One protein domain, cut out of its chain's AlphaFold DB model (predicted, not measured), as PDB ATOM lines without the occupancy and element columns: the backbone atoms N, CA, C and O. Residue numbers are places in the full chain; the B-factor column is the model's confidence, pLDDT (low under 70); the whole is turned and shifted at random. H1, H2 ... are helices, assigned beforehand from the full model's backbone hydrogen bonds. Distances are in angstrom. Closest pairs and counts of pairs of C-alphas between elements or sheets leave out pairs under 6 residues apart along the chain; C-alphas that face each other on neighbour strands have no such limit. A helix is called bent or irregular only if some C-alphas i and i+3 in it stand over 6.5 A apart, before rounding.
ATOM      1  N   ARG A 291       4.437 -40.197  45.657       66.00
ATOM      2  CA  ARG A 291       3.783 -39.694  44.447       66.00
ATOM      3  C   ARG A 291       3.008 -38.407  44.724       66.00
ATOM      4  O   ARG A 291       3.174 -37.454  43.977       66.00
ATOM      5  N   ALA A 292       2.232 -38.341  45.805       70.38
ATOM      6  CA  ALA A 292       1.495 -37.133  46.189       70.38
ATOM      7  C   ALA A 292       2.415 -35.972  46.621       70.38
ATOM      8  O   ALA A 292       2.090 -34.807  46.407       70.38
ATOM      9  N   TRP A 293       3.576 -36.276  47.210       67.75
ATOM     10  CA  TRP A 293       4.582 -35.285  47.596       67.75
ATOM     11  C   TRP A 293       5.373 -34.753  46.392       67.75
ATOM     12  O   TRP A 293       5.609 -33.544  46.302       67.75
ATOM     13  N   MET A 294       5.743 -35.640  45.462       67.25
ATOM     14  CA  MET A 294       6.434 -35.314  44.209       67.25
ATOM     15  C   MET A 294       5.510 -34.600  43.214       67.25
ATOM     16  O   MET A 294       5.935 -33.651  42.557       67.25
ATOM     17  N   PHE A 295       4.240 -35.010  43.151       76.12
ATOM     18  CA  PHE A 295       3.227 -34.507  42.219       76.12
ATOM     19  C   PHE A 295       1.948 -34.052  42.952       76.12
ATOM     20  O   PHE A 295       0.897 -34.689  42.847       76.12
ATOM     21  N   PRO A 296       2.014 -32.947  43.717       74.31
ATOM     22  CA  PRO A 296       0.851 -32.397  44.404       74.31
ATOM     23  C   PRO A 296      -0.223 -31.910  43.427       74.31
ATOM     24  O   PRO A 296       0.080 -31.520  42.293       74.31
ATOM     25  N   SER A 297      -1.472 -31.880  43.900       74.62
ATOM     26  CA  SER A 297      -2.636 -31.469  43.112       74.62
ATOM     27  C   SER A 297      -2.509 -30.039  42.565       74.62
ATOM     28  O   SER A 297      -1.809 -29.183  43.117       74.62
ATOM     29  N   LYS A 298      -3.214 -29.764  41.460       71.94
ATOM     30  CA  LYS A 298      -3.231 -28.453  40.791       71.94
ATOM     31  C   LYS A 298      -3.635 -27.326  41.749       71.94
ATOM     32  O   LYS A 298      -2.986 -26.287  41.763       71.94
ATOM     33  N   GLU A 299      -4.649 -27.572  42.575       73.88
ATOM     34  CA  GLU A 299      -5.156 -26.648  43.600       73.88
ATOM     35  C   GLU A 299      -4.077 -26.279  44.622       73.88
ATOM     36  O   GLU A 299      -3.888 -25.108  44.942       73.88
ATOM     37  N   TYR A 300      -3.295 -27.267  45.068       73.44
ATOM     38  CA  TYR A 300      -2.158 -27.035  45.953       73.44
ATOM     39  C   TYR A 300      -1.068 -26.205  45.256       73.44
ATOM     40  O   TYR A 300      -0.505 -25.280  45.836       73.44
ATOM     41  N   MET A 301      -0.754 -26.519  43.995       72.69
ATOM     42  CA  MET A 301       0.297 -25.825  43.239       72.69
ATOM     43  C   MET A 301      -0.078 -24.382  42.867       72.69
ATOM     44  O   MET A 301       0.812 -23.532  42.786       72.69
ATOM     45  N   MET A 302      -1.370 -24.084  42.708       72.38
ATOM     46  CA  MET A 302      -1.886 -22.734  42.447       72.38
ATOM     47  C   MET A 302      -1.555 -21.739  43.567       72.38
ATOM     48  O   MET A 302      -1.307 -20.574  43.272       72.38
ATOM     49  N   GLN A 303      -1.446 -22.199  44.820       73.12
ATOM     50  CA  GLN A 303      -1.054 -21.350  45.955       73.12
ATOM     51  C   GLN A 303       0.373 -20.795  45.818       73.12
ATOM     52  O   GLN A 303       0.669 -19.707  46.304       73.12
ATOM     53  N   PHE A 304       1.267 -21.529  45.149       67.56
ATOM     54  CA  PHE A 304       2.681 -21.158  45.011       67.56
ATOM     55  C   PHE A 304       3.017 -20.544  43.652       67.56
ATOM     56  O   PHE A 304       4.006 -19.821  43.530       67.56
ATOM     57  N   PHE A 305       2.220 -20.848  42.627       74.94
ATOM     58  CA  PHE A 305       2.451 -20.420  41.254       74.94
ATOM     59  C   PHE A 305       1.144 -19.884  40.648       74.94
ATOM     60  O   PHE A 305       0.430 -20.626  39.971       74.94
ATOM     61  N   PRO A 306       0.845 -18.583  40.811       72.62
ATOM     62  CA  PRO A 306      -0.390 -17.969  40.304       72.62
ATOM     63  C   PRO A 306      -0.576 -18.101  38.781       72.62
ATOM     64  O   PRO A 306      -1.694 -18.058  38.274       72.62
ATOM     65  N   ILE A 307       0.517 -18.315  38.038       75.62
ATOM     66  CA  ILE A 307       0.539 -18.516  36.579       75.62
ATOM     67  C   ILE A 307      -0.274 -19.763  36.161       75.62
ATOM     68  O   ILE A 307      -0.837 -19.793  35.065       75.62
ATOM     69  N   LEU A 308      -0.435 -20.750  37.056       74.00
ATOM     70  CA  LEU A 308      -1.259 -21.946  36.827       74.00
ATOM     71  C   LEU A 308      -2.767 -21.673  36.722       74.00
ATOM     72  O   LEU A 308      -3.488 -22.531  36.207       74.00
ATOM     73  N   HIS A 309      -3.253 -20.508  37.171       72.81
ATOM     74  CA  HIS A 309      -4.639 -20.098  36.915       72.81
ATOM     75  C   HIS A 309      -4.880 -19.777  35.438       72.81
ATOM     76  O   HIS A 309      -5.973 -20.023  34.938       72.81
ATOM     77  N   LYS A 310      -3.865 -19.251  34.739       76.75
ATOM     78  CA  LYS A 310      -3.982 -18.806  33.343       76.75
ATOM     79  C   LYS A 310      -3.583 -19.887  32.341       76.75
ATOM     80  O   LYS A 310      -4.202 -19.980  31.290       76.75
ATOM     81  N   ILE A 311      -2.580 -20.712  32.658       82.31
ATOM     82  CA  ILE A 311      -2.116 -21.781  31.759       82.31
ATOM     83  C   ILE A 311      -1.974 -23.104  32.533       82.31
ATOM     84  O   ILE A 311      -0.916 -23.395  33.096       82.31
ATOM     85  N   PRO A 312      -3.027 -23.944  32.555       72.75
ATOM     86  CA  PRO A 312      -3.038 -25.223  33.274       72.75
ATOM     87  C   PRO A 312      -1.981 -26.233  32.807       72.75
ATOM     88  O   PRO A 312      -1.565 -27.090  33.583       72.75
ATOM     89  N   GLN A 313      -1.545 -26.135  31.548       80.38
ATOM     90  CA  GLN A 313      -0.605 -27.068  30.919       80.38
ATOM     91  C   GLN A 313       0.831 -26.954  31.467       80.38
ATOM     92  O   GLN A 313       1.626 -27.863  31.260       80.38
ATOM     93  N   LEU A 314       1.166 -25.889  32.210       81.62
ATOM     94  CA  LEU A 314       2.492 -25.688  32.821       81.62
ATOM     95  C   LEU A 314       2.726 -26.484  34.118       81.62
ATOM     96  O   LEU A 314       3.801 -26.388  34.712       81.62
ATOM     97  N   LEU A 315       1.752 -27.279  34.570       79.12
ATOM     98  CA  LEU A 315       1.812 -28.004  35.843       79.12
ATOM     99  C   LEU A 315       3.063 -28.885  35.992       79.12
ATOM    100  O   LEU A 315       3.702 -28.865  37.045       79.12
ATOM    101  N   TRP A 316       3.462 -29.585  34.928       77.62
ATOM    102  CA  TRP A 316       4.645 -30.447  34.935       77.62
ATOM    103  C   TRP A 316       5.956 -29.658  35.092       77.62
ATOM    104  O   TRP A 316       6.852 -30.089  35.821       77.62
ATOM    105  N   ILE A 317       6.046 -28.456  34.507       81.31
ATOM    106  CA  ILE A 317       7.191 -27.545  34.677       81.31
ATOM    107  C   ILE A 317       7.257 -27.056  36.129       81.31
ATOM    108  O   ILE A 317       8.327 -27.036  36.744       81.31
ATOM    109  N   CYS A 318       6.111 -26.702  36.718       76.75
ATOM    110  CA  CYS A 318       6.034 -26.235  38.101       76.75
ATOM    111  C   CYS A 318       6.423 -27.321  39.118       76.75
ATOM    112  O   CYS A 318       7.076 -27.005  40.120       76.75
ATOM    113  N   TRP A 319       6.092 -28.592  38.859       76.25
ATOM    114  CA  TRP A 319       6.599 -29.721  39.648       76.25
ATOM    115  C   TRP A 319       8.133 -29.813  39.584       76.25
ATOM    116  O   TRP A 319       8.784 -29.910  40.628       76.25
ATOM    117  N   GLY A 320       8.727 -29.669  38.393       78.00
ATOM    118  CA  GLY A 320      10.185 -29.663  38.211       78.00
ATOM    119  C   GLY A 320      10.896 -28.530  38.968       78.00
ATOM    120  O   GLY A 320      11.856 -28.768  39.704       78.00
ATOM    121  N   ILE A 321      10.384 -27.297  38.871       79.00
ATOM    122  CA  ILE A 321      10.942 -26.125  39.575       79.00
ATOM    123  C   ILE A 321      10.895 -26.320  41.098       79.00
ATOM    124  O   ILE A 321      11.852 -25.990  41.811       79.00
ATOM    125  N   ARG A 322       9.793 -26.877  41.617       76.81
ATOM    126  CA  ARG A 322       9.657 -27.207  43.039       76.81
ATOM    127  C   ARG A 322      10.702 -28.234  43.474       76.81
ATOM    128  O   ARG A 322      11.350 -28.010  44.498       76.81
ATOM    129  N   GLY A 323      10.895 -29.301  42.698       71.25
ATOM    130  CA  GLY A 323      11.906 -30.326  42.970       71.25
ATOM    131  C   GLY A 323      13.306 -29.728  43.131       71.25
ATOM    132  O   GLY A 323      13.969 -29.950  44.145       71.25
ATOM    133  N   ILE A 324      13.710 -28.853  42.205       78.38
ATOM    134  CA  ILE A 324      15.009 -28.155  42.248       78.38
ATOM    135  C   ILE A 324      15.137 -27.269  43.499       78.38
ATOM    136  O   ILE A 324      16.194 -27.220  44.136       78.38
ATOM    137  N   ARG A 325      14.068 -26.554  43.877       73.44
ATOM    138  CA  ARG A 325      14.067 -25.656  45.043       73.44
ATOM    139  C   ARG A 325      14.211 -26.421  46.359       73.44
ATOM    140  O   ARG A 325      14.950 -25.973  47.238       73.44
ATOM    141  N   VAL A 326      13.518 -27.551  46.490       68.88
ATOM    142  CA  VAL A 326      13.614 -28.431  47.663       68.88
ATOM    143  C   VAL A 326      15.010 -29.041  47.742       68.88
ATOM    144  O   VAL A 326      15.664 -28.907  48.772       68.88
ATOM    145  N   PHE A 327      15.519 -29.584  46.634       70.44
ATOM    146  CA  PHE A 327      16.857 -30.171  46.573       70.44
ATOM    147  C   PHE A 327      17.955 -29.169  46.967       70.44
ATOM    148  O   PHE A 327      18.817 -29.472  47.790       70.44
ATOM    149  N   ARG A 328      17.879 -27.926  46.472       73.94
ATOM    150  CA  ARG A 328      18.815 -26.851  46.846       73.94
ATOM    151  C   ARG A 328      18.765 -26.487  48.330       73.94
ATOM    152  O   ARG A 328      19.805 -26.163  48.900       73.94
ATOM    153  N   LYS A 329      17.584 -26.506  48.961       66.06
ATOM    154  CA  LYS A 329      17.456 -26.263  50.407       66.06
ATOM    155  C   LYS A 329      18.044 -27.425  51.209       66.06
ATOM    156  O   LYS A 329      18.847 -27.173  52.104       66.06
ATOM    157  N   SER A 330      17.720 -28.663  50.843       58.06
ATOM    158  CA  SER A 330      18.229 -29.861  51.521       58.06
ATOM    159  C   SER A 330      19.748 -29.996  51.399       58.06
ATOM    160  O   SER A 330      20.417 -30.248  52.397       58.06
ATOM    161  N   ALA A 331      20.325 -29.720  50.225       69.50
ATOM    162  CA  ALA A 331      21.777 -29.724  50.028       69.50
ATOM    163  C   ALA A 331      22.493 -28.674  50.897       69.50
ATOM    164  O   ALA A 331      23.537 -28.959  51.475       69.50
ATOM    165  N   LYS A 332      21.921 -27.468  51.052       73.31
ATOM    166  CA  LYS A 332      22.484 -26.425  51.932       73.31
ATOM    167  C   LYS A 332      22.472 -26.830  53.407       73.31
ATOM    168  O   LYS A 332      23.447 -26.560  54.107       73.31
ATOM    169  N   VAL A 333      21.390 -27.458  53.874       71.12
ATOM    170  CA  VAL A 333      21.277 -27.954  55.258       71.12
ATOM    171  C   VAL A 333      22.279 -29.081  55.499       71.12
ATOM    172  O   VAL A 333      23.062 -29.000  56.440       71.12
ATOM    173  N   TRP A 334      22.356 -30.045  54.583       67.00
ATOM    174  CA  TRP A 334      23.294 -31.162  54.670       67.00
ATOM    175  C   TRP A 334      24.764 -30.712  54.676       67.00
ATOM    176  O   TRP A 334      25.560 -31.177  55.489       67.00
ATOM    177  N   ILE A 335      25.132 -29.741  53.829       74.81
ATOM    178  CA  ILE A 335      26.481 -29.148  53.835       74.81
ATOM    179  C   ILE A 335      26.771 -28.460  55.177       74.81
ATOM    180  O   ILE A 335      27.882 -28.573  55.697       74.81
ATOM    181  N   LYS A 336      25.788 -27.761  55.758       73.56
ATOM    182  CA  LYS A 336      25.933 -27.072  57.050       73.56
ATOM    183  C   LYS A 336      26.142 -28.063  58.201       73.56
ATOM    184  O   LYS A 336      27.058 -27.864  58.994       73.56
ATOM    185  N   GLU A 337      25.360 -29.138  58.250       69.50
ATOM    186  CA  GLU A 337      25.476 -30.197  59.263       69.50
ATOM    187  C   GLU A 337      26.808 -30.949  59.154       69.50
ATOM    188  O   GLU A 337      27.509 -31.135  60.150       69.50
ATOM    189  N   LYS A 338      27.225 -31.301  57.931       70.75
ATOM    190  CA  LYS A 338      28.509 -31.977  57.692       70.75
ATOM    191  C   LYS A 338      29.695 -31.088  58.083       70.75
ATOM    192  O   LYS A 338      30.665 -31.564  58.668       70.75
ATOM    193  N   ARG A 339      29.598 -29.777  57.832       72.06
ATOM    194  CA  ARG A 339      30.600 -28.787  58.257       72.06
ATOM    195  C   ARG A 339      30.659 -28.650  59.783       72.06
ATOM    196  O   ARG A 339      31.756 -28.558  60.328       72.06
ATOM    197  N   GLN A 340      29.518 -28.691  60.473       74.00
ATOM    198  CA  GLN A 340      29.458 -28.680  61.941       74.00
ATOM    199  C   GLN A 340      30.067 -29.948  62.560       74.00
ATOM    200  O   GLN A 340      30.854 -29.839  63.497       74.00
ATOM    201  N   GLN A 341      29.802 -31.130  61.994       73.62
ATOM    202  CA  GLN A 341      30.416 -32.384  62.452       73.62
ATOM    203  C   GLN A 341      31.940 -32.406  62.266       73.62
ATOM    204  O   GLN A 341      32.665 -32.864  63.149       73.62
ATOM    205  N   ILE A 342      32.446 -31.885  61.143       74.56
ATOM    206  CA  ILE A 342      33.894 -31.779  60.898       74.56
ATOM    207  C   ILE A 342      34.541 -30.804  61.893       74.56
ATOM    208  O   ILE A 342      35.583 -31.121  62.466       74.56
ATOM    209  N   HIS A 343      33.914 -29.650  62.151       73.12
ATOM    210  CA  HIS A 343      34.408 -28.695  63.148       73.12
ATOM    211  C   HIS A 343      34.436 -29.283  64.566       73.12
ATOM    212  O   HIS A 343      35.424 -29.086  65.271       73.12
ATOM    213  N   ALA A 344      33.408 -30.042  64.965       71.88
ATOM    214  CA  ALA A 344      33.365 -30.713  66.266       71.88
ATOM    215  C   ALA A 344      34.496 -31.747  66.420       71.88
ATOM    216  O   ALA A 344      35.221 -31.728  67.413       71.88
ATOM    217  N   ARG A 345      34.735 -32.577  65.392       74.81
ATOM    218  CA  ARG A 345      35.842 -33.553  65.387       74.81
ATOM    219  C   ARG A 345      37.222 -32.893  65.437       74.81
ATOM    220  O   ARG A 345      38.122 -33.401  66.100       74.81
ATOM    221  N   MET A 346      37.404 -31.760  64.755       72.06
ATOM    222  CA  MET A 346      38.658 -31.003  64.830       72.06
ATOM    223  C   MET A 346      38.872 -30.351  66.202       72.06
ATOM    224  O   MET A 346      40.007 -30.306  66.677       72.06
ATOM    225  N   ALA A 347      37.808 -29.879  66.858       73.62
ATOM    226  CA  ALA A 347      37.886 -29.345  68.215       73.62
ATOM    227  C   ALA A 347      38.283 -30.433  69.230       73.62
ATOM    228  O   ALA A 347      39.183 -30.203  70.034       73.62
TER     229      ALA A 347
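AT A GLANCE: This is residues 291 to 347 of the 374 residues of an uncharacterized protein of Lachnospiraceae bacterium 1_4_56FAA (UniProt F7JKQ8). One long helix, H4, sticks out as an arm with its residues 324 to 347 from a small head, where the three short helices H1, H2 and H3 gather beside the first part of H4. The arm makes most of the length, while the head without it is a small body of 33 residues spanning 25 by 15 by 13 A. The printed part has 57 residues with four named helices, in the order H1, H2, H3, H4, and no named strand; the class is all helix. The whole is extended, with a radius of gyration of the C-alphas of 17.0 A and spans of 55 by 20 by 15 A.

HOW THE PARTS SIT: The longest helix is H4, residues 312 to 347, with a kink of 25 degrees near residue 319. It is irregular: C-alphas 313 and 316 are 7.4 A apart. H2, residues 298 to 302, only just touches H4, with 3 pairs of C-alphas within 8 A, and H4 touches H2 with residues 315 to 318 alone; the closest C-alphas, those of Lys 298 and Leu 315, are 7.1 A apart. H3, residues 306 to 309, is close to H4 but not clearly touching; their closest C-alphas are those of Leu 308 and Leu 314, 6.6 A apart. H2 and H3 touch only at the corner by their link, where the closest C-alphas, those of Met 302 and Leu 308, are 5.7 A apart. H1, residues 291 to 294, is close to H4 but not clearly touching, and the closest C-alphas are those of Met 294 and Trp 319, 7.2 A apart. H1 is apart from both H2 and H3. In H2 every O i to N i+4 pair is within hydrogen-bond range, in H4 30 of 32 are, and H1 and H3 are too short for such a pair.

IN THESE COORDINATES: H4 measures 54.0 A from C-alpha 312 at (-3.038, -25.223, 33.274) to C-alpha 347 at (37.886, -29.345, 68.215). H1, with four residues, measures 5.1 A and begins at C-alpha 291 at (3.783, -39.694, 44.447). H2, with five residues, measures 6.1 A, and H3, with four, measures 5.8 A.

THE WHOLE: The two C-alphas farthest apart are those of Lys 310 and Ala 347, 55.5 A. The printed part has no cut, and the links H1 to H2, H2 to H3 and H3 to H4 are tight. The mean pLDDT of the printed part is 73.3, and 10 residues are under 70: 291, 293 to 294, 304, 326, 329 to 331, 334 and 337.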